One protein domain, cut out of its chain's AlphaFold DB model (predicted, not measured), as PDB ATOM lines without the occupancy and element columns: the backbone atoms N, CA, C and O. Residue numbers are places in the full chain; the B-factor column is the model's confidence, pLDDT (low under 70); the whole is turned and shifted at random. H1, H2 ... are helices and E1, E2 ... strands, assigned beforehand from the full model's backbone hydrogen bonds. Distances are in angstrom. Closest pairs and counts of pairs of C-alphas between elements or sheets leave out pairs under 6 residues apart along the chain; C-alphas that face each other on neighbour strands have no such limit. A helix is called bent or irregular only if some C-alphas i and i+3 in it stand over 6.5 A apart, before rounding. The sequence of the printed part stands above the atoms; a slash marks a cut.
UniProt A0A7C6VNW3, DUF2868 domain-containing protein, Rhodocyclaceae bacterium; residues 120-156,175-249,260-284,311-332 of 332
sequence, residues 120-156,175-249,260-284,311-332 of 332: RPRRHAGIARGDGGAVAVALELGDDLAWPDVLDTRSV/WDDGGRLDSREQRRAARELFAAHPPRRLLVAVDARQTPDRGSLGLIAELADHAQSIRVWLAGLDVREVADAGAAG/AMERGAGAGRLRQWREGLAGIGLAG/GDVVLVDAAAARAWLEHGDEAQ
ATOM      1  N   ARG A 120     211.713 193.924 195.494       69.81
ATOM      2  CA  ARG A 120     210.476 193.327 195.983       69.81
ATOM      3  C   ARG A 120     209.332 194.240 195.580       69.81
ATOM      4  O   ARG A 120     209.478 195.451 195.786       69.81
ATOM      5  N   PRO A 121     208.217 193.694 195.078       67.50
ATOM      6  CA  PRO A 121     207.067 194.495 194.753       67.50
ATOM      7  C   PRO A 121     206.589 195.198 196.024       67.50
ATOM      8  O   PRO A 121     206.208 194.579 197.024       67.50
ATOM      9  N   ARG A 122     206.673 196.524 196.011       64.12
ATOM     10  CA  ARG A 122     206.081 197.389 197.017       64.12
ATOM     11  C   ARG A 122     204.641 197.597 196.590       64.12
ATOM     12  O   ARG A 122     204.341 198.586 195.925       64.12
ATOM     13  N   ARG A 123     203.745 196.690 197.002       59.97
ATOM     14  CA  ARG A 123     202.298 196.884 196.821       59.97
ATOM     15  C   ARG A 123     201.933 198.279 197.327       59.97
ATOM     16  O   ARG A 123     201.890 198.519 198.536       59.97
ATOM     17  N   HIS A 124     201.706 199.211 196.404       54.94
ATOM     18  CA  HIS A 124     201.270 200.546 196.761       54.94
ATOM     19  C   HIS A 124     199.865 200.374 197.328       54.94
ATOM     20  O   HIS A 124     198.968 199.891 196.641       54.94
ATOM     21  N   ALA A 125     199.662 200.744 198.594       48.50
ATOM     22  CA  ALA A 125     198.385 200.574 199.294       48.50
ATOM     23  C   ALA A 125     197.183 201.232 198.567       48.50
ATOM     24  O   ALA A 125     196.035 200.944 198.893       48.50
ATOM     25  N   GLY A 126     197.440 202.076 197.557       51.34
ATOM     26  CA  GLY A 126     196.443 202.650 196.651       51.34
ATOM     27  C   GLY A 126     195.844 201.688 195.611       51.34
ATOM     28  O   GLY A 126     194.810 202.016 195.043       51.34
ATOM     29  N   ILE A 127     196.401 200.488 195.400       54.94
ATOM     30  CA  ILE A 127     195.902 199.503 194.411       54.94
ATOM     31  C   ILE A 127     194.704 198.694 194.968       54.94
ATOM     32  O   ILE A 127     194.329 197.644 194.465       54.94
ATOM     33  N   ALA A 128     194.044 199.179 196.024       49.34
ATOM     34  CA  ALA A 128     192.866 198.532 196.612       49.34
ATOM     35  C   ALA A 128     191.589 198.642 195.741       49.34
ATOM     36  O   ALA A 128     190.569 198.035 196.067       49.34
ATOM     37  N   ARG A 129     191.626 199.407 194.641       55.84
ATOM     38  CA  ARG A 129     190.563 199.504 193.623       55.84
ATOM     39  C   ARG A 129     191.176 199.676 192.228       55.84
ATOM     40  O   ARG A 129     191.085 200.745 191.643       55.84
ATOM     41  N   GLY A 130     191.832 198.651 191.700       56.16
ATOM     42  CA  GLY A 130     192.036 198.583 190.248       56.16
ATOM     43  C   GLY A 130     190.687 198.375 189.557       56.16
ATOM     44  O   GLY A 130     189.886 197.537 189.983       56.16
ATOM     45  N   ASP A 131     190.440 199.191 188.545       63.62
ATOM     46  CA  ASP A 131     189.300 199.151 187.632       63.62
ATOM     47  C   ASP A 131     189.510 198.161 186.472       63.62
ATOM     48  O   ASP A 131     188.542 197.771 185.820       63.62
ATOM     49  N   GLY A 132     190.754 197.724 186.251       68.12
ATOM     50  CA  GLY A 132     191.137 196.787 185.203       68.12
ATOM     51  C   GLY A 132     190.596 195.367 185.400       68.12
ATOM     52  O   GLY A 132     190.374 194.896 186.520       68.12
ATOM     53  N   GLY A 133     190.404 194.661 184.286       84.06
ATOM     54  CA  GLY A 133     189.986 193.262 184.255       84.06
ATOM     55  C   GLY A 133     191.095 192.276 184.636       84.06
ATOM     56  O   GLY A 133     192.086 192.614 185.294       84.06
ATOM     57  N   ALA A 134     190.905 191.022 184.235       88.44
ATOM     58  CA  ALA A 134     191.976 190.037 184.209       88.44
ATOM     59  C   ALA A 134     192.774 190.212 182.911       88.44
ATOM     60  O   ALA A 134     192.169 190.343 181.855       88.44
ATOM     61  N   VAL A 135     194.102 190.218 182.984       90.88
ATOM     62  CA  VAL A 135     194.991 190.408 181.830       90.88
ATOM     63  C   VAL A 135     196.023 189.288 181.794       90.88
ATOM     64  O   VAL A 135     196.565 188.907 182.834       90.88
ATOM     65  N   ALA A 136     196.323 188.776 180.604       92.00
ATOM     66  CA  ALA A 136     197.404 187.821 180.380       92.00
ATOM     67  C   ALA A 136     198.502 188.451 179.513       92.00
ATOM     68  O   ALA A 136     198.199 189.122 178.530       92.00
ATOM     69  N   VAL A 137     199.771 188.221 179.849       93.19
ATOM     70  CA  VAL A 137     200.927 188.663 179.051       93.19
ATOM     71  C   VAL A 137     201.932 187.531 178.880       93.19
ATOM     72  O   VAL A 137     202.102 186.709 179.781       93.19
ATOM     73  N   ALA A 138     202.639 187.517 177.753       92.75
ATOM     74  CA  ALA A 138     203.764 186.619 177.512       92.75
ATOM     75  C   ALA A 138     205.095 187.350 177.675       92.75
ATOM     76  O   ALA A 138     205.270 188.457 177.170       92.75
ATOM     77  N   LEU A 139     206.049 186.713 178.343       92.12
ATOM     78  CA  LEU A 139     207.398 187.218 178.535       92.12
ATOM     79  C   LEU A 139     208.412 186.188 178.039       92.12
ATOM     80  O   LEU A 139     208.496 185.101 178.608       92.12
ATOM     81  N   GLU A 140     209.200 186.563 177.023       87.88
ATOM     82  CA  GLU A 140     210.274 185.726 176.465       87.88
ATOM     83  C   GLU A 140     209.759 184.319 176.123       87.88
ATOM     84  O   GLU A 140     210.380 183.308 176.439       87.88
ATOM     85  N   LEU A 141     208.565 184.231 175.537       86.62
ATOM     86  CA  LEU A 141     207.951 182.946 175.216       86.62
ATOM     87  C   LEU A 141     208.558 182.393 173.913       86.62
ATOM     88  O   LEU A 141     208.733 183.152 172.967       86.62
ATOM     89  N   GLY A 142     208.873 181.103 173.807       82.44
ATOM     90  CA  GLY A 142     209.365 180.544 172.538       82.44
ATOM     91  C   GLY A 142     208.392 180.764 171.365       82.44
ATOM     92  O   GLY A 142     207.175 180.793 171.560       82.44
ATOM     93  N   ASP A 143     208.912 180.919 170.143       82.00
ATOM     94  CA  ASP A 143     208.099 181.103 168.922       82.00
ATOM     95  C   ASP A 143     207.227 179.877 168.593       82.00
ATOM     96  O   ASP A 143     206.247 179.966 167.857       82.00
ATOM     97  N   ASP A 144     207.581 178.717 169.148       81.56
ATOM     98  CA  ASP A 144     206.836 177.465 169.043       81.56
ATOM     99  C   ASP A 144     205.559 177.442 169.897       81.56
ATOM    100  O   ASP A 144     204.680 176.605 169.678       81.56
ATOM    101  N   LEU A 145     205.439 178.365 170.853       81.88
ATOM    102  CA  LEU A 145     204.267 178.535 171.700       81.88
ATOM    103  C   LEU A 145     203.454 179.725 171.176       81.88
ATOM    104  O   LEU A 145     203.739 180.887 171.475       81.88
ATOM    105  N   ALA A 146     202.430 179.423 170.375       84.88
ATOM    106  CA  ALA A 146     201.556 180.430 169.781       84.88
ATOM    107  C   ALA A 146     200.786 181.191 170.873       84.88
ATOM    108  O   ALA A 146     199.835 180.679 171.459       84.88
ATOM    109  N   TRP A 147     201.206 182.420 171.163       85.00
ATOM    110  CA  TRP A 147     200.495 183.309 172.076       85.00
ATOM    111  C   TRP A 147     199.352 184.021 171.346       85.00
ATOM    112  O   TRP A 147     199.584 184.500 170.234       85.00
ATOM    113  N   PRO A 148     198.166 184.187 171.956       81.75
ATOM    114  CA  PRO A 148     197.722 183.697 173.275       81.75
ATOM    115  C   PRO A 148     197.113 182.278 173.281       81.75
ATOM    116  O   PRO A 148     196.742 181.777 174.341       81.75
ATOM    117  N   ASP A 149     197.001 181.624 172.124       83.94
ATOM    118  CA  ASP A 149     196.277 180.352 171.939       83.94
ATOM    119  C   ASP A 149     196.835 179.183 172.756       83.94
ATOM    120  O   ASP A 149     196.106 178.256 173.103       83.94
ATOM    121  N   VAL A 150     198.109 179.246 173.134       80.75
ATOM    122  CA  VAL A 150     198.759 178.292 174.037       80.75
ATOM    123  C   VAL A 150     198.014 178.160 175.380       80.75
ATOM    124  O   VAL A 150     198.021 177.080 175.967       80.75
ATOM    125  N   LEU A 151     197.298 179.197 175.836       79.19
ATOM    126  CA  LEU A 151     196.430 179.140 177.026       79.19
ATOM    127  C   LEU A 151     195.116 178.378 176.791       79.19
ATOM    128  O   LEU A 151     194.545 177.826 177.731       79.19
ATOM    129  N   ASP A 152     194.641 178.341 175.545       75.19
ATOM    130  CA  ASP A 152     193.396 177.679 175.146       75.19
ATOM    131  C   ASP A 152     193.624 176.233 174.689       75.19
ATOM    132  O   ASP A 152     192.664 175.462 174.558       75.19
ATOM    133  N   THR A 153     194.881 175.836 174.463       63.03
ATOM    134  CA  THR A 153     195.206 174.451 174.126       63.03
ATOM    135  C   THR A 153     194.794 173.524 175.269       63.03
ATOM    136  O   THR A 153     195.457 173.401 176.297       63.03
ATOM    137  N   ARG A 154     193.668 172.819 175.080       50.06
ATOM    138  CA  ARG A 154     193.419 171.557 175.785       50.06
ATOM    139  C   ARG A 154     194.644 170.698 175.511       50.06
ATOM    140  O   ARG A 154     195.021 170.577 174.353       50.06
ATOM    141  N   SER A 155     195.266 170.147 176.538       41.94
ATOM    142  CA  SER A 155     196.422 169.260 176.439       41.94
ATOM    143  C   SER A 155     196.145 168.133 175.431       41.94
ATOM    144  O   SER A 155     195.539 167.115 175.762       41.94
ATOM    145  N   VAL A 156     196.537 168.333 174.167       39.19
ATOM    146  CA  VAL A 156     196.484 167.319 173.112       39.19
ATOM    147  C   VAL A 156     197.907 166.781 172.959       39.19
ATOM    148  O   VAL A 156     198.821 167.570 172.728       39.19
ATOM    149  N   TRP A 175     189.005 187.800 179.887       84.69
ATOM    150  CA  TRP A 175     190.286 188.409 180.203       84.69
ATOM    151  C   TRP A 175     190.872 189.049 178.939       84.69
ATOM    152  O   TRP A 175     190.642 188.568 177.829       84.69
ATOM    153  N   ASP A 176     191.643 190.116 179.123       87.62
ATOM    154  CA  ASP A 176     192.269 190.874 178.046       87.62
ATOM    155  C   ASP A 176     193.642 190.287 177.685       87.62
ATOM    156  O   ASP A 176     194.446 189.935 178.557       87.62
ATOM    157  N   ASP A 177     193.934 190.204 176.387       88.19
ATOM    158  CA  ASP A 177     195.264 189.851 175.891       88.19
ATOM    159  C   ASP A 177     196.171 191.090 175.898       88.19
ATOM    160  O   ASP A 177     195.996 192.016 175.106       88.19
ATOM    161  N   GLY A 178     197.149 191.108 176.804       84.88
ATOM    162  CA  GLY A 178     198.176 192.148 176.884       84.88
ATOM    163  C   GLY A 178     199.379 191.906 175.963       84.88
ATOM    164  O   GLY A 178     200.311 192.710 175.954       84.88
ATOM    165  N   GLY A 179     199.365 190.824 175.180       89.19
ATOM    166  CA  GLY A 179     200.355 190.516 174.158       89.19
ATOM    167  C   GLY A 179     201.706 190.032 174.690       89.19
ATOM    168  O   GLY A 179     201.872 189.651 175.852       89.19
ATOM    169  N   ARG A 180     202.693 190.033 173.789       91.62
ATOM    170  CA  ARG A 180     204.073 189.605 174.055       91.62
ATOM    171  C   ARG A 180     204.951 190.787 174.467       91.62
ATOM    172  O   ARG A 180     204.890 191.855 173.858       91.62
ATOM    173  N   LEU A 181     205.794 190.579 175.477       90.31
ATOM    174  CA  LEU A 181     206.684 191.569 176.088       90.31
ATOM    175  C   LEU A 181     208.159 191.292 175.756       90.31
ATOM    176  O   LEU A 181     209.031 191.325 176.630       90.31
ATOM    177  N   ASP A 182     208.451 191.033 174.486       85.44
ATOM    178  CA  ASP A 182     209.789 190.629 174.037       85.44
ATOM    179  C   ASP A 182     210.691 191.849 173.780       85.44
ATOM    180  O   ASP A 182     211.898 191.812 174.016       85.44
ATOM    181  N   SER A 183     210.111 192.985 173.377       86.19
ATOM    182  CA  SER A 183     210.847 194.229 173.134       86.19
ATOM    183  C   SER A 183     210.801 195.202 174.320       86.19
ATOM    184  O   SER A 183     209.881 195.210 175.142       86.19
ATOM    185  N   ARG A 184     211.795 196.100 174.396       84.31
ATOM    186  CA  ARG A 184     211.820 197.181 175.400       84.31
ATOM    187  C   ARG A 184     210.613 198.113 175.285       84.31
ATOM    188  O   ARG A 184     210.127 198.603 176.300       84.31
ATOM    189  N   GLU A 185     210.144 198.349 174.064       85.62
ATOM    190  CA  GLU A 185     208.989 199.205 173.788       85.62
ATOM    191  C   GLU A 185     207.692 198.545 174.258       85.62
ATOM    192  O   GLU A 185     206.914 199.186 174.957       85.62
ATOM    193  N   GLN A 186     207.510 197.247 173.986       87.94
ATOM    194  CA  GLN A 186     206.359 196.469 174.459       87.94
ATOM    195  C   GLN A 186     206.301 196.428 175.990       87.94
ATOM    196  O   GLN A 186     205.262 196.711 176.585       87.94
ATOM    197  N   ARG A 187     207.439 196.163 176.647       90.31
ATOM    198  CA  ARG A 187     207.546 196.188 178.118       90.31
ATOM    199  C   ARG A 187     207.183 197.548 178.697       90.31
ATOM    200  O   ARG A 187     206.505 197.613 179.718       90.31
ATOM    201  N   ARG A 188     207.646 198.632 178.070       87.00
ATOM    202  CA  ARG A 188     207.335 199.995 178.506       87.00
ATOM    203  C   ARG A 188     205.850 200.310 178.326       87.00
ATOM    204  O   ARG A 188     205.235 200.787 179.271       87.00
ATOM    205  N   ALA A 189     205.279 199.984 177.168       86.00
ATOM    206  CA  ALA A 189     203.865 200.202 176.874       86.00
ATOM    207  C   ALA A 189     202.949 199.440 177.846       86.00
ATOM    208  O   ALA A 189     202.010 200.021 178.379       86.00
ATOM    209  N   ALA A 190     203.261 198.175 178.147       86.88
ATOM    210  CA  ALA A 190     202.499 197.382 179.112       86.88
ATOM    211  C   ALA A 190     202.547 197.980 180.527       86.88
ATOM    212  O   ALA A 190     201.528 198.041 181.210       86.88
ATOM    213  N   ARG A 191     203.706 198.489 180.965       87.94
ATOM    214  CA  ARG A 191     203.823 199.174 182.264       87.94
ATOM    215  C   ARG A 191     203.035 200.472 182.306       87.94
ATOM    216  O   ARG A 191     202.359 200.725 183.293       87.94
ATOM    217  N   GLU A 192     203.122 201.285 181.257       86.12
ATOM    218  CA  GLU A 192     202.351 202.528 181.157       86.12
ATOM    219  C   GLU A 192     200.842 202.229 181.183       86.12
ATOM    220  O   GLU A 192     200.096 202.901 181.896       86.12
ATOM    221  N   LEU A 193     200.407 201.161 180.503       86.12
ATOM    222  CA  LEU A 193     199.023 200.692 180.520       86.12
ATOM    223  C   LEU A 193     198.577 200.240 181.918       86.12
ATOM    224  O   LEU A 193     197.532 200.686 182.382       86.12
ATOM    225  N   PHE A 194     199.357 199.397 182.599       87.06
ATOM    226  CA  PHE A 194     199.002 198.873 183.926       87.06
ATOM    227  C   PHE A 194     199.149 199.911 185.041       87.06
ATOM    228  O   PHE A 194     198.467 199.824 186.057       87.06
ATOM    229  N   ALA A 195     199.988 200.930 184.851       84.69
ATOM    230  CA  ALA A 195     200.022 202.094 185.729       84.69
ATOM    231  C   ALA A 195     198.767 202.959 185.604       84.69
ATOM    232  O   ALA A 195     198.306 203.498 186.609       84.69
ATOM    233  N   ALA A 196     198.210 203.080 184.396       84.56
ATOM    234  CA  ALA A 196     196.960 203.794 184.170       84.56
ATOM    235  C   ALA A 196     195.730 202.980 184.613       84.56
ATOM    236  O   ALA A 196     194.838 203.539 185.245       84.56
ATOM    237  N   HIS A 197     195.708 201.677 184.315       84.12
ATOM    238  CA  HIS A 197     194.594 200.763 184.588       84.12
ATOM    239  C   HIS A 197     195.113 199.483 185.269       84.12
ATOM    240  O   HIS A 197     195.419 198.497 184.589       84.12
ATOM    241  N   PRO A 198     195.252 199.477 186.607       84.50
ATOM    242  CA  PRO A 198     195.829 198.350 187.336       84.50
ATOM    243  C   PRO A 198     194.984 197.072 187.187       84.50
ATOM    244  O   PRO A 198     193.836 197.056 187.655       84.50
ATOM    245  N   PRO A 199     195.512 195.979 186.594       86.06
ATOM    246  CA  PRO A 199     194.773 194.729 186.461       86.06
ATOM    247  C   PRO A 199     194.416 194.124 187.821       86.06
ATOM    248  O   PRO A 199     195.224 194.079 188.760       86.06
ATOM    249  N   ARG A 200     193.194 193.588 187.920       86.56
ATOM    250  CA  ARG A 200     192.747 192.828 189.101       86.56
ATOM    251  C   ARG A 200     193.458 191.484 189.208       86.56
ATOM    252  O   ARG A 200     193.791 191.045 190.307       86.56
ATOM    253  N   ARG A 201     193.702 190.847 188.067       88.31
ATOM    254  CA  ARG A 201     194.452 189.593 187.953       88.31
ATOM    255  C   ARG A 201     195.392 189.705 186.767       88.31
ATOM    256  O   ARG A 201     194.939 190.003 185.670       88.31
ATOM    257  N   LEU A 202     196.678 189.483 186.990       90.75
ATOM    258  CA  LEU A 202     197.697 189.473 185.950       90.75
ATOM    259  C   LEU A 202     198.323 188.082 185.868       90.75
ATOM    260  O   LEU A 202     198.917 187.611 186.837       90.75
ATOM    261  N   LEU A 203     198.209 187.429 184.718       91.81
ATOM    262  CA  LEU A 203     198.947 186.202 184.434       91.81
ATOM    263  C   LEU A 203     200.164 186.533 183.572       91.81
ATOM    264  O   LEU A 203     200.018 187.111 182.498       91.81
ATOM    265  N   VAL A 204     201.353 186.134 184.020       92.88
ATOM    266  CA  VAL A 204     202.589 186.247 183.236       92.88
ATOM    267  C   VAL A 204     203.008 184.861 182.770       92.88
ATOM    268  O   VAL A 204     203.394 184.026 183.584       92.88
ATOM    269  N   ALA A 205     202.936 184.607 181.468       92.56
ATOM    270  CA  ALA A 205     203.435 183.383 180.861       92.56
ATOM    271  C   ALA A 205     204.929 183.524 180.553       92.56
ATOM    272  O   ALA A 205     205.328 184.457 179.859       92.56
ATOM    273  N   VAL A 206     205.744 182.598 181.047       91.50
ATOM    274  CA  VAL A 206     207.183 182.524 180.758       91.50
ATOM    275  C   VAL A 206     207.526 181.163 180.175       91.50
ATOM    276  O   VAL A 206     206.923 180.153 180.541       91.50
ATOM    277  N   ASP A 207     208.513 181.121 179.283       89.50
ATOM    278  CA  ASP A 207     209.019 179.857 178.763       89.50
ATOM    279  C   ASP A 207     209.821 179.127 179.842       89.50
ATOM    280  O   ASP A 207     210.946 179.487 180.201       89.50
ATOM    281  N   ALA A 208     209.260 178.027 180.320       84.88
ATOM    282  CA  ALA A 208     209.899 177.126 181.254       84.88
ATOM    283  C   ALA A 208     211.020 176.296 180.612       84.88
ATOM    284  O   ALA A 208     211.566 175.416 181.275       84.88
ATOM    285  N   ARG A 209     211.341 176.585 179.336       81.94
ATOM    286  CA  ARG A 209     212.529 176.392 178.465       81.94
ATOM    287  C   ARG A 209     213.760 177.252 178.771       81.94
ATOM    288  O   ARG A 209     214.896 176.805 178.591       81.94
ATOM    289  N   GLN A 210     213.536 178.409 179.397       83.44
ATOM    290  CA  GLN A 210     214.574 179.357 179.799       83.44
ATOM    291  C   GLN A 210     214.870 179.365 181.314       83.44
ATOM    292  O   GLN A 210     214.039 178.989 182.155       83.44
ATOM    293  N   THR A 211     216.104 179.731 181.664       83.50
ATOM    294  CA  THR A 211     216.545 179.923 183.055       83.50
ATOM    295  C   THR A 211     216.106 181.309 183.522       83.50
ATOM    296  O   THR A 211     216.335 182.260 182.776       83.50
ATOM    297  N   PRO A 212     215.516 181.451 184.724       85.69
ATOM    298  CA  PRO A 212     215.161 182.766 185.241       85.69
ATOM    299  C   PRO A 212     216.418 183.630 185.374       85.69
ATOM    300  O   PRO A 212     217.420 183.214 185.959       85.69
ATOM    301  N   ASP A 213     216.358 184.838 184.830       85.00
ATOM    302  CA  ASP A 213     217.434 185.819 184.872       85.00
ATOM    303  C   ASP A 213     216.986 187.085 185.619       85.00
ATOM    304  O   ASP A 213     215.810 187.287 185.935       85.00
ATOM    305  N   ARG A 214     217.939 187.970 185.921       79.56
ATOM    306  CA  ARG A 214     217.666 189.212 186.658       79.56
ATOM    307  C   ARG A 214     216.629 190.095 185.953       79.56
ATOM    308  O   ARG A 214     215.817 190.732 186.620       79.56
ATOM    309  N   GLY A 215     216.686 190.177 184.628       85.06
ATOM    310  CA  GLY A 215     215.801 191.003 183.818       85.06
ATOM    311  C   GLY A 215     214.370 190.478 183.807       85.06
ATOM    312  O   GLY A 215     213.445 191.269 183.996       85.06
ATOM    313  N   SER A 216     214.184 189.165 183.644       87.69
ATOM    314  CA  SER A 216     212.856 188.540 183.701       87.69
ATOM    315  C   SER A 216     212.235 188.642 185.098       87.69
ATOM    316  O   SER A 216     211.106 189.117 185.223       87.69
ATOM    317  N   LEU A 217     212.982 188.325 186.165       87.75
ATOM    318  CA  LEU A 217     212.503 188.472 187.549       87.75
ATOM    319  C   LEU A 217     212.212 189.933 187.924       87.75
ATOM    320  O   LEU A 217     211.203 190.215 188.569       87.75
ATOM    321  N   GLY A 218     213.064 190.871 187.502       86.31
ATOM    322  CA  GLY A 218     212.868 192.302 187.736       86.31
ATOM    323  C   GLY A 218     211.607 192.834 187.058       86.31
ATOM    324  O   GLY A 218     210.804 193.503 187.702       86.31
ATOM    325  N   LEU A 219     211.382 192.464 185.794       87.56
ATOM    326  CA  LEU A 219     210.165 192.834 185.076       87.56
ATOM    327  C   LEU A 219     208.916 192.236 185.733       87.56
ATOM    328  O   LEU A 219     207.920 192.939 185.856       87.56
ATOM    329  N   ILE A 220     208.959 190.977 186.179       89.62
ATOM    330  CA  ILE A 220     207.837 190.353 186.896       89.62
ATOM    331  C   ILE A 220     207.543 191.103 188.203       89.62
ATOM    332  O   ILE A 220     206.379 191.374 188.489       89.62
ATOM    333  N   ALA A 221     208.568 191.488 188.972       86.88
ATOM    334  CA  ALA A 221     208.390 192.287 190.187       86.88
ATOM    335  C   ALA A 221     207.774 193.665 189.887       86.88
ATOM    336  O   ALA A 221     206.864 194.107 190.583       86.88
ATOM    337  N   GLU A 222     208.221 194.326 188.821       86.94
ATOM    338  CA  GLU A 222     207.677 195.620 188.401       86.94
ATOM    339  C   GLU A 222     206.237 195.501 187.893       86.94
ATOM    340  O   GLU A 222     205.418 196.370 188.171       86.94
ATOM    341  N   LEU A 223     205.888 194.428 187.184       88.12
ATOM    342  CA  LEU A 223     204.507 194.155 186.782       88.12
ATOM    343  C   LEU A 223     203.619 193.835 187.993       88.12
ATOM    344  O   LEU A 223     202.488 194.312 188.068       88.12
ATOM    345  N   ALA A 224     204.144 193.089 188.968       85.75
ATOM    346  CA  ALA A 224     203.454 192.799 190.221       85.75
ATOM    347  C   ALA A 224     203.127 194.070 191.018       85.75
ATOM    348  O   ALA A 224     202.091 194.120 191.678       85.75
ATOM    349  N   ASP A 225     203.961 195.110 190.921       84.31
ATOM    350  CA  ASP A 225     203.699 196.414 191.539       84.31
ATOM    351  C   ASP A 225     202.501 197.155 190.950       84.31
ATOM    352  O   ASP A 225     201.970 198.047 191.607       84.31
ATOM    353  N   HIS A 226     202.058 196.787 189.750       84.56
ATOM    354  CA  HIS A 226     200.939 197.422 189.061       84.56
ATOM    355  C   HIS A 226     199.694 196.521 189.017       84.56
ATOM    356  O   HIS A 226     198.700 196.895 188.409       84.56
ATOM    357  N   ALA A 227     199.712 195.357 189.679       84.06
ATOM    358  CA  ALA A 227     198.613 194.391 189.687       84.06
ATOM    359  C   ALA A 227     198.107 194.098 191.111       84.06
ATOM    360  O   ALA A 227     198.869 194.087 192.078       84.06
ATOM    361  N   GLN A 228     196.810 193.807 191.262       83.19
ATOM    362  CA  GLN A 228     196.253 193.384 192.562       83.19
ATOM    363  C   GLN A 228     196.639 191.950 192.927       83.19
ATOM    364  O   GLN A 228     196.937 191.649 194.088       83.19
ATOM    365  N   SER A 229     196.616 191.066 191.935       85.38
ATOM    366  CA  SER A 229     197.023 189.676 192.062       85.38
ATOM    367  C   SER A 229     197.794 189.267 190.819       85.38
ATOM    368  O   SER A 229     197.408 189.628 189.707       85.38
ATOM    369  N   ILE A 230     198.893 188.544 191.012       88.19
ATOM    370  CA  ILE A 230     199.771 188.089 189.939       88.19
ATOM    371  C   ILE A 230     200.038 186.595 190.100       88.19
ATOM    372  O   ILE A 230     200.307 186.132 191.210       88.19
ATOM    373  N   ARG A 231     199.990 185.855 188.994       89.69
ATOM    374  CA  ARG A 231     200.496 184.483 188.910       89.69
ATOM    375  C   ARG A 231     201.421 184.345 187.711       89.69
ATOM    376  O   ARG A 231     201.249 185.024 186.699       89.69
ATOM    377  N   VAL A 232     202.409 183.470 187.837       90.62
ATOM    378  CA  VAL A 232     203.373 183.165 186.780       90.62
ATOM    379  C   VAL A 232     203.083 181.768 186.265       90.62
ATOM    380  O   VAL A 232     203.124 180.809 187.029       90.62
ATOM    381  N   TRP A 233     202.788 181.646 184.975       90.94
ATOM    382  CA  TRP A 233     202.624 180.356 184.323       90.94
ATOM    383  C   TRP A 233     203.907 179.961 183.593       90.94
ATOM    384  O   TRP A 233     204.402 180.689 182.736       90.94
ATOM    385  N   LEU A 234     204.443 178.798 183.955       89.25
ATOM    386  CA  LEU A 234     205.608 178.180 183.338       89.25
ATOM    387  C   LEU A 234     205.161 177.352 182.126       89.25
ATOM    388  O   LEU A 234     204.850 176.168 182.249       89.25
ATOM    389  N   ALA A 235     205.119 177.982 180.955       85.69
ATOM    390  CA  ALA A 235     204.707 177.345 179.711       85.69
ATOM    391  C   ALA A 235     205.801 176.410 179.167       85.69
ATOM    392  O   ALA A 235     206.991 176.692 179.289       85.69
ATOM    393  N   GLY A 236     205.405 175.300 178.539       76.81
ATOM    394  CA  GLY A 236     206.344 174.341 177.941       76.81
ATOM    395  C   GLY A 236     206.922 173.295 178.906       76.81
ATOM    396  O   GLY A 236     207.778 172.522 178.490       76.81
ATOM    397  N   LEU A 237     206.458 173.241 180.162       72.50
ATOM    398  CA  LEU A 237     206.640 172.076 181.039       72.50
ATOM    399  C   LEU A 237     205.401 171.181 180.964       72.50
ATOM    400  O   LEU A 237     204.287 171.660 181.177       72.50
ATOM    401  N   ASP A 238     205.585 169.882 180.728       65.56
ATOM    402  CA  ASP A 238     204.499 168.918 180.904       65.56
ATOM    403  C   ASP A 238     204.367 168.573 182.399       65.56
ATOM    404  O   ASP A 238     205.295 168.091 183.054       65.56
ATOM    405  N   VAL A 239     203.191 168.840 182.968       60.16
ATOM    406  CA  VAL A 239     202.875 168.629 184.392       60.16
ATOM    407  C   VAL A 239     203.095 167.171 184.807       60.16
ATOM    408  O   VAL A 239     203.478 166.899 185.949       60.16
ATOM    409  N   ARG A 240     202.913 166.224 183.875       55.59
ATOM    410  CA  ARG A 240     203.150 164.793 184.114       55.59
ATOM    411  C   ARG A 240     204.634 164.486 184.310       55.59
ATOM    412  O   ARG A 240     204.979 163.708 185.196       55.59
ATOM    413  N   GLU A 241     205.514 165.148 183.562       53.44
ATOM    414  CA  GLU A 241     206.967 164.987 183.692       53.44
ATOM    415  C   GLU A 241     207.484 165.497 185.040       53.44
ATOM    416  O   GLU A 241     208.367 164.887 185.646       53.44
ATOM    417  N   VAL A 242     206.898 166.586 185.544       56.22
ATOM    418  CA  VAL A 242     207.232 167.159 186.854       56.22
ATOM    419  C   VAL A 242     206.745 166.261 187.999       56.22
ATOM    420  O   VAL A 242     207.488 166.039 188.960       56.22
ATOM    421  N   ALA A 243     205.521 165.728 187.906       56.91
ATOM    422  CA  ALA A 243     204.937 164.856 188.927       56.91
ATOM    423  C   ALA A 243     205.671 163.505 189.032       56.91
ATOM    424  O   ALA A 243     205.999 163.057 190.135       56.91
ATOM    425  N   ASP A 244     206.011 162.895 187.894       50.09
ATOM    426  CA  ASP A 244     206.708 161.606 187.851       50.09
ATOM    427  C   ASP A 244     208.178 161.722 188.307       50.09
ATOM    428  O   ASP A 244     208.707 160.809 188.949       50.09
ATOM    429  N   ALA A 245     208.837 162.865 188.066       53.19
ATOM    430  CA  ALA A 245     210.188 163.137 188.569       53.19
ATOM    431  C   ALA A 245     210.247 163.240 190.108       53.19
ATOM    432  O   ALA A 245     211.245 162.840 190.714       53.19
ATOM    433  N   GLY A 246     209.177 163.728 190.749       48.44
ATOM    434  CA  GLY A 246     209.040 163.743 192.209       48.44
ATOM    435  C   GLY A 246     208.912 162.341 192.819       48.44
ATOM    436  O   GLY A 246     209.441 162.090 193.900       48.44
ATOM    437  N   ALA A 247     208.276 161.405 192.107       49.09
ATOM    438  CA  ALA A 247     208.105 160.019 192.550       49.09
ATOM    439  C   ALA A 247     209.345 159.139 192.278       49.09
ATOM    440  O   ALA A 247     209.725 158.307 193.113       49.09
ATOM    441  N   ALA A 248     210.027 159.358 191.147       45.84
ATOM    442  CA  ALA A 248     211.206 158.596 190.718       45.84
ATOM    443  C   ALA A 248     212.457 158.814 191.597       45.84
ATOM    444  O   ALA A 248     213.366 157.984 191.588       45.84
ATOM    445  N   GLY A 249     212.497 159.874 192.414       44.94
ATOM    446  CA  GLY A 249     213.559 160.099 193.403       44.94
ATOM    447  C   GLY A 249     213.663 159.014 194.488       44.94
ATOM    448  O   GLY A 249     214.667 158.962 195.194       44.94
ATOM    449  N   ALA A 260     215.092 160.384 180.760       48.00
ATOM    450  CA  ALA A 260     215.351 160.634 182.187       48.00
ATOM    451  C   ALA A 260     216.147 161.929 182.430       48.00
ATOM    452  O   ALA A 260     215.910 162.611 183.428       48.00
ATOM    453  N   MET A 261     217.058 162.276 181.518       50.00
ATOM    454  CA  MET A 261     217.855 163.497 181.602       50.00
ATOM    455  C   MET A 261     217.015 164.749 181.311       50.00
ATOM    456  O   MET A 261     217.093 165.712 182.075       50.00
ATOM    457  N   GLU A 262     216.156 164.714 180.285       50.44
ATOM    458  CA  GLU A 262     215.216 165.810 179.988       50.44
ATOM    459  C   GLU A 262     214.173 165.997 181.108       50.44
ATOM    460  O   GLU A 262     213.948 167.119 181.565       50.44
ATOM    461  N   ARG A 263     213.645 164.902 181.677       55.94
ATOM    462  CA  ARG A 263     212.719 164.943 182.832       55.94
ATOM    463  C   ARG A 263     213.346 165.551 184.092       55.94
ATOM    464  O   ARG A 263     212.709 166.328 184.802       55.94
ATOM    465  N   GLY A 264     214.613 165.232 184.374       58.38
ATOM    466  CA  GLY A 264     215.357 165.829 185.489       58.38
ATOM    467  C   GLY A 264     215.612 167.329 185.300       58.38
ATOM    468  O   GLY A 264     215.594 168.088 186.276       58.38
ATOM    469  N   ALA A 265     215.794 167.765 184.049       64.56
ATOM    470  CA  ALA A 265     215.966 169.172 183.712       64.56
ATOM    471  C   ALA A 265     214.688 169.979 183.995       64.56
ATOM    472  O   ALA A 265     214.778 171.017 184.649       64.56
ATOM    473  N   GLY A 266     213.505 169.480 183.615       67.62
ATOM    474  CA  GLY A 266     212.228 170.167 183.860       67.62
ATOM    475  C   GLY A 266     211.956 170.449 185.346       67.62
ATOM    476  O   GLY A 266     211.685 171.588 185.736       67.62
ATOM    477  N   ALA A 267     212.143 169.446 186.212       71.62
ATOM    478  CA  ALA A 267     211.987 169.608 187.662       71.62
ATOM    479  C   ALA A 267     213.027 170.567 188.277       71.62
ATOM    480  O   ALA A 267     212.722 171.306 189.217       71.62
ATOM    481  N   GLY A 268     214.258 170.575 187.753       76.75
ATOM    482  CA  GLY A 268     215.290 171.533 188.157       76.75
ATOM    483  C   GLY A 268     214.930 172.974 187.792       76.75
ATOM    484  O   GLY A 268     215.116 173.880 188.601       76.75
ATOM    485  N   ARG A 269     214.355 173.179 186.606       81.94
ATOM    486  CA  ARG A 269     213.959 174.499 186.100       81.94
ATOM    487  C   ARG A 269     212.757 175.057 186.853       81.94
ATOM    488  O   ARG A 269     212.774 176.229 187.216       81.94
ATOM    489  N   LEU A 270     211.785 174.211 187.198       82.56
ATOM    490  CA  LEU A 270     210.694 174.587 188.100       82.56
ATOM    491  C   LEU A 270     211.225 175.086 189.453       82.56
ATOM    492  O   LEU A 270     210.789 176.134 189.924       82.56
ATOM    493  N   ARG A 271     212.183 174.374 190.069       80.81
ATOM    494  CA  ARG A 271     212.788 174.817 191.339       80.81
ATOM    495  C   ARG A 271     213.458 176.183 191.208       80.81
ATOM    496  O   ARG A 271     213.162 177.058 192.011       80.81
ATOM    497  N   GLN A 272     214.265 176.390 190.167       84.06
ATOM    498  CA  GLN A 272     214.941 177.672 189.923       84.06
ATOM    499  C   GLN A 272     213.950 178.832 189.761       84.06
ATOM    500  O   GLN A 272     214.157 179.902 190.328       84.06
ATOM    501  N   TRP A 273     212.853 178.626 189.027       86.06
ATOM    502  CA  TRP A 273     211.803 179.639 188.886       86.06
ATOM    503  C   TRP A 273     211.092 179.925 190.213       86.06
ATOM    504  O   TRP A 273     210.885 181.089 190.548       86.06
ATOM    505  N   ARG A 274     210.768 178.896 191.009       85.69
ATOM    506  CA  ARG A 274     210.172 179.082 192.346       85.69
ATOM    507  C   ARG A 274     211.107 179.841 193.285       85.69
ATOM    508  O   ARG A 274     210.654 180.757 193.962       85.69
ATOM    509  N   GLU A 275     212.392 179.498 193.298       83.25
ATOM    510  CA  GLU A 275     213.418 180.171 194.106       83.25
ATOM    511  C   GLU A 275     213.600 181.635 193.681       83.25
ATOM    512  O   GLU A 275     213.574 182.526 194.528       83.25
ATOM    513  N   GLY A 276     213.695 181.912 192.376       83.88
ATOM    514  CA  GLY A 276     213.809 183.276 191.857       83.88
ATOM    515  C   GLY A 276     212.591 184.145 192.185       83.88
ATOM    516  O   GLY A 276     212.735 185.281 192.642       83.88
ATOM    517  N   LEU A 277     211.382 183.596 192.022       84.88
ATOM    518  CA  LEU A 277     210.131 184.279 192.366       84.88
ATOM    519  C   LEU A 277     209.972 184.474 193.885       84.88
ATOM    520  O   LEU A 277     209.484 185.515 194.330       84.88
ATOM    521  N   ALA A 278     210.440 183.524 194.700       82.81
ATOM    522  CA  ALA A 278     210.534 183.687 196.150       82.81
ATOM    523  C   ALA A 278     211.519 184.804 196.533       82.81
ATOM    524  O   ALA A 278     211.218 185.613 197.411       82.81
ATOM    525  N   GLY A 279     212.654 184.906 195.833       78.81
ATOM    526  CA  GLY A 279     213.669 185.944 196.038       78.81
ATOM    527  C   GLY A 279     213.141 187.369 195.838       78.81
ATOM    528  O   GLY A 279     213.482 188.273 196.607       78.81
ATOM    529  N   ILE A 280     212.232 187.565 194.875       80.50
ATOM    530  CA  ILE A 280     211.513 188.837 194.674       80.50
ATOM    531  C   ILE A 280     210.269 188.981 195.563       80.50
ATOM    532  O   ILE A 280     209.585 189.990 195.482       80.50
ATOM    533  N   GLY A 281     209.976 188.032 196.456       76.50
ATOM    534  CA  GLY A 281     208.873 188.130 197.420       76.50
ATOM    535  C   GLY A 281     207.492 187.791 196.856       76.50
ATOM    536  O   GLY A 281     206.488 188.179 197.452       76.50
ATOM    537  N   LEU A 282     207.433 187.080 195.726       74.88
ATOM    538  CA  LEU A 282     206.183 186.609 195.130       74.88
ATOM    539  C   LEU A 282     205.762 185.212 195.611       74.88
ATOM    540  O   LEU A 282     204.620 184.847 195.385       74.88
ATOM    541  N   ALA A 283     206.603 184.457 196.325       61.00
ATOM    542  CA  ALA A 283     206.225 183.163 196.910       61.00
ATOM    543  C   ALA A 283     206.227 183.198 198.447       61.00
ATOM    544  O   ALA A 283     207.121 183.779 199.067       61.00
ATOM    545  N   GLY A 284     205.239 182.544 199.063       49.03
ATOM    546  CA  GLY A 284     205.233 182.269 200.498       49.03
ATOM    547  C   GLY A 284     206.392 181.340 200.853       49.03
ATOM    548  O   GLY A 284     206.502 180.246 200.305       49.03
ATOM    549  N   GLY A 311     197.468 179.468 197.511       53.62
ATOM    550  CA  GLY A 311     197.454 179.314 196.060       53.62
ATOM    551  C   GLY A 311     198.890 179.401 195.550       53.62
ATOM    552  O   GLY A 311     199.629 180.297 195.957       53.62
ATOM    553  N   ASP A 312     199.332 178.452 194.719       64.88
ATOM    554  CA  ASP A 312     200.690 178.499 194.164       64.88
ATOM    555  C   ASP A 312     200.791 179.693 193.204       64.88
ATOM    556  O   ASP A 312     200.024 179.809 192.245       64.88
ATOM    557  N   VAL A 313     201.725 180.608 193.477       79.56
ATOM    558  CA  VAL A 313     202.004 181.747 192.588       79.56
ATOM    559  C   VAL A 313     202.570 181.263 191.256       79.56
ATOM    560  O   VAL A 313     202.427 181.941 190.238       79.56
ATOM    561  N   VAL A 314     203.171 180.072 191.258       81.31
ATOM    562  CA  VAL A 314     203.668 179.399 190.067       81.31
ATOM    563  C   VAL A 314     202.649 178.369 189.605       81.31
ATOM    564  O   VAL A 314     202.342 177.413 190.310       81.31
ATOM    565  N   LEU A 315     202.156 178.539 188.384       80.75
ATOM    566  CA  LEU A 315     201.295 177.581 187.709       80.75
ATOM    567  C   LEU A 315     202.107 176.845 186.650       80.75
ATOM    568  O   LEU A 315     202.888 177.445 185.918       80.75
ATOM    569  N   VAL A 316     201.916 175.536 186.560       79.19
ATOM    570  CA  VAL A 316     202.555 174.681 185.545       79.19
ATOM    571  C   VAL A 316     201.550 174.172 184.514       79.19
ATOM    572  O   VAL A 316     201.929 173.773 183.423       79.19
ATOM    573  N   ASP A 317     200.261 174.229 184.844       80.44
ATOM    574  CA  ASP A 317     199.176 173.762 183.994       80.44
ATOM    575  C   ASP A 317     198.463 174.936 183.312       80.44
ATOM    576  O   ASP A 317     198.071 175.905 183.971       80.44
ATOM    577  N   ALA A 318     198.252 174.823 182.000       81.88
ATOM    578  CA  ALA A 318     197.533 175.826 181.220       81.88
ATOM    579  C   ALA A 318     196.063 175.938 181.662       81.88
ATOM    580  O   ALA A 318     195.517 177.041 181.721       81.88
ATOM    581  N   ALA A 319     195.422 174.821 182.040       80.94
ATOM    582  CA  ALA A 319     194.030 174.852 182.483       80.94
ATOM    583  C   ALA A 319     193.886 175.538 183.850       80.94
ATOM    584  O   ALA A 319     192.973 176.346 184.017       80.94
ATOM    585  N   ALA A 320     194.811 175.308 184.786       81.56
ATOM    586  CA  ALA A 320     194.884 176.050 186.045       81.56
ATOM    587  C   ALA A 320     195.157 177.551 185.831       81.56
ATOM    588  O   ALA A 320     194.555 178.391 186.502       81.56
ATOM    589  N   ALA A 321     196.033 177.900 184.881       85.12
ATOM    590  CA  ALA A 321     196.322 179.288 184.518       85.12
ATOM    591  C   ALA A 321     195.086 180.012 183.972       85.12
ATOM    592  O   ALA A 321     194.762 181.118 184.415       85.12
ATOM    593  N   ARG A 322     194.344 179.349 183.084       85.94
ATOM    594  CA  ARG A 322     193.085 179.854 182.532       85.94
ATOM    595  C   ARG A 322     191.987 179.958 183.592       85.94
ATOM    596  O   ARG A 322     191.377 181.015 183.721       85.94
ATOM    597  N   ALA A 323     191.780 178.914 184.395       83.75
ATOM    598  CA  ALA A 323     190.777 178.910 185.461       83.75
ATOM    599  C   ALA A 323     191.001 180.054 186.461       83.75
ATOM    600  O   ALA A 323     190.051 180.718 186.871       83.75
ATOM    601  N   TRP A 324     192.260 180.342 186.802       85.56
ATOM    602  CA  TRP A 324     192.584 181.465 187.674       85.56
ATOM    603  C   TRP A 324     192.337 182.835 187.024       85.56
ATOM    604  O   TRP A 324     191.848 183.750 187.689       85.56
ATOM    605  N   LEU A 325     192.621 183.002 185.730       86.06
ATOM    606  CA  LEU A 325     192.270 184.234 185.012       86.06
ATOM    607  C   LEU A 325     190.754 184.482 185.021       86.06
ATOM    608  O   LEU A 325     190.319 185.611 185.262       86.06
ATOM    609  N   GLU A 326     189.961 183.430 184.811       85.44
ATOM    610  CA  GLU A 326     188.498 183.490 184.729       85.44
ATOM    611  C   GLU A 326     187.848 183.728 186.103       85.44
ATOM    612  O   GLU A 326     187.021 184.629 186.253       85.44
ATOM    613  N   HIS A 327     188.263 182.971 187.120       82.62
ATOM    614  CA  HIS A 327     187.549 182.866 188.396       82.62
ATOM    615  C   HIS A 327     188.353 183.341 189.618       82.62
ATOM    616  O   HIS A 327     187.799 183.481 190.705       82.62
ATOM    617  N   GLY A 328     189.643 183.646 189.465       78.81
ATOM    618  CA  GLY A 328     190.516 183.983 190.591       78.81
ATOM    619  C   GLY A 328     190.700 182.815 191.562       78.81
ATOM    620  O   GLY A 328     190.704 181.654 191.158       78.81
ATOM    621  N   ASP A 329     190.867 183.130 192.848       68.44
ATOM    622  CA  ASP A 329     191.061 182.131 193.912       68.44
ATOM    623  C   ASP A 329     189.730 181.510 194.398       68.44
ATOM    624  O   ASP A 329     189.737 180.616 195.235       68.44
ATOM    625  N   GLU A 330     188.580 181.937 193.857       57.72
ATOM    626  CA  GLU A 330     187.247 181.413 194.220       57.72
ATOM    627  C   GLU A 330     186.937 180.036 193.596       57.72
ATOM    628  O   GLU A 330     185.876 179.468 193.848       57.72
ATOM    629  N   ALA A 331     187.846 179.495 192.778       43.25
ATOM    630  CA  ALA A 331     187.674 178.238 192.043       43.25
ATOM    631  C   ALA A 331     188.357 177.011 192.680       43.25
ATOM    632  O   ALA A 331     188.459 175.980 192.009       43.25
ATOM    633  N   GLN A 332     188.853 177.112 193.920       35.91
ATOM    634  CA  GLN A 332     189.519 176.006 194.623       35.91
ATOM    635  C   GLN A 332     188.566 175.186 195.498       35.91
ATOM    636  O   GLN A 332     187.764 175.795 196.240       35.91
TER     637      GLN A 332
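AT A GLANCE: This is residues 120 to 156, 175 to 249, 260 to 284 and 311 to 332 of the 332 residues of the protein "DUF2868 domain-containing protein" of Rhodocyclaceae bacterium (UniProt A0A7C6VNW3). A twisted sheet of four parallel strands forms the core of three layers, helices on both faces of a sheet: H2 and H3 cover one face of E2, E1, E3, E4, and H6 covers the other. H5 runs past the sheet to meet H4 at one far end of the longest axis, and H1 lies toward the opposite end. The printed part has 159 residues, with six named helices and four named strands in the order H1, E1, E2, H2, E3, H3, E4, H4, H5, H6 along the chain; 102 of the residues are in named elements, and the class is mixed, helices and strands. It is compact, with a radius of gyration of the C-alphas of 15.2 A and spans of 47 by 32 by 31 A.

HOW THE PARTS SIT: Start at H1, residues 125 to 129, which only grazes the sheet with residues 127 to 129. Next comes inner strand E1, residues 132 to 139; parallel to it runs edge strand E2, residues 175 to 180, with N 176 and O 134 within hydrogen-bond range at 2.8 A. H2, residues 184 to 196, is over E2 and E1 at a height over the sheet of 9.6 A; its closest C-alphas to E2 are Ala 190 and Gly 178, 7.1 A. E3, residues 199 to 207, is parallel to E1, with N 135 and O 201 at 2.8 A. E2, H2 and E3 make a split strand-helix-strand unit, E1 standing between the two strands, with a right-handed crossover. On the same face as H2, find H3, residues 214 to 224, over E3 at a height of 9.7 A; C-alphas 204 and 220 are their closest, 7.6 A. Edge strand E4, residues 230 to 235, is parallel to E3, with N 233 and O 204 at 2.8 A; E3, H3 and E4 make a strand-helix-strand unit, two parallel neighbours with a helix between, its crossover right-handed. H4, residues 239 to 248, is not on the sheet. H5, residues 260 to 279, touches H4 with residues 263 to 267 alone, about perpendicular at 76 degrees; C-alphas 242 and 267 are closest, 5.4 A. On the opposite face from H2 and H3 is H6, residues 318 to 331, at a height of 9.5 A; its closest C-alphas to E1 are Leu 325 and Ala 134, 5.9 A. Every O i to N i+4 pair is within hydrogen-bond range in H2, H3, H4 and H5; H6 has 7 of 10, and H1 0 of 1, with 0 of 2 O i to N i+3 pairs.

IN THESE COORDINATES: Find C-alpha 125 at (198.385, 200.574, 199.294), where H1 begins. E3 runs 22.0 A and E1 20.0 A. H5 runs 28.9 A from C-alpha 260 at (215.351, 160.634, 182.187). H6 ends at C-alpha 331, (187.674, 178.238, 192.043). H1 and H6 are irregular: C-alphas 126 and 129 are 7.3 A apart, and 326 and 329 are 9.6 A apart.

THE WHOLE: The two C-alphas farthest apart are Gly 126 and Ala 260, 48.3 A. Residues 157 to 174, 250 to 259 and 285 to 310 are not printed; the gaps between C-alphas are 23.1 A, 11.4 A and 9.4 A. Of the links printed whole, E3 to H3 is short and the others are tight. The mean pLDDT of the printed part is 76.7, and 44 residues are under 70, among them 120 to 132 and 238 to 249.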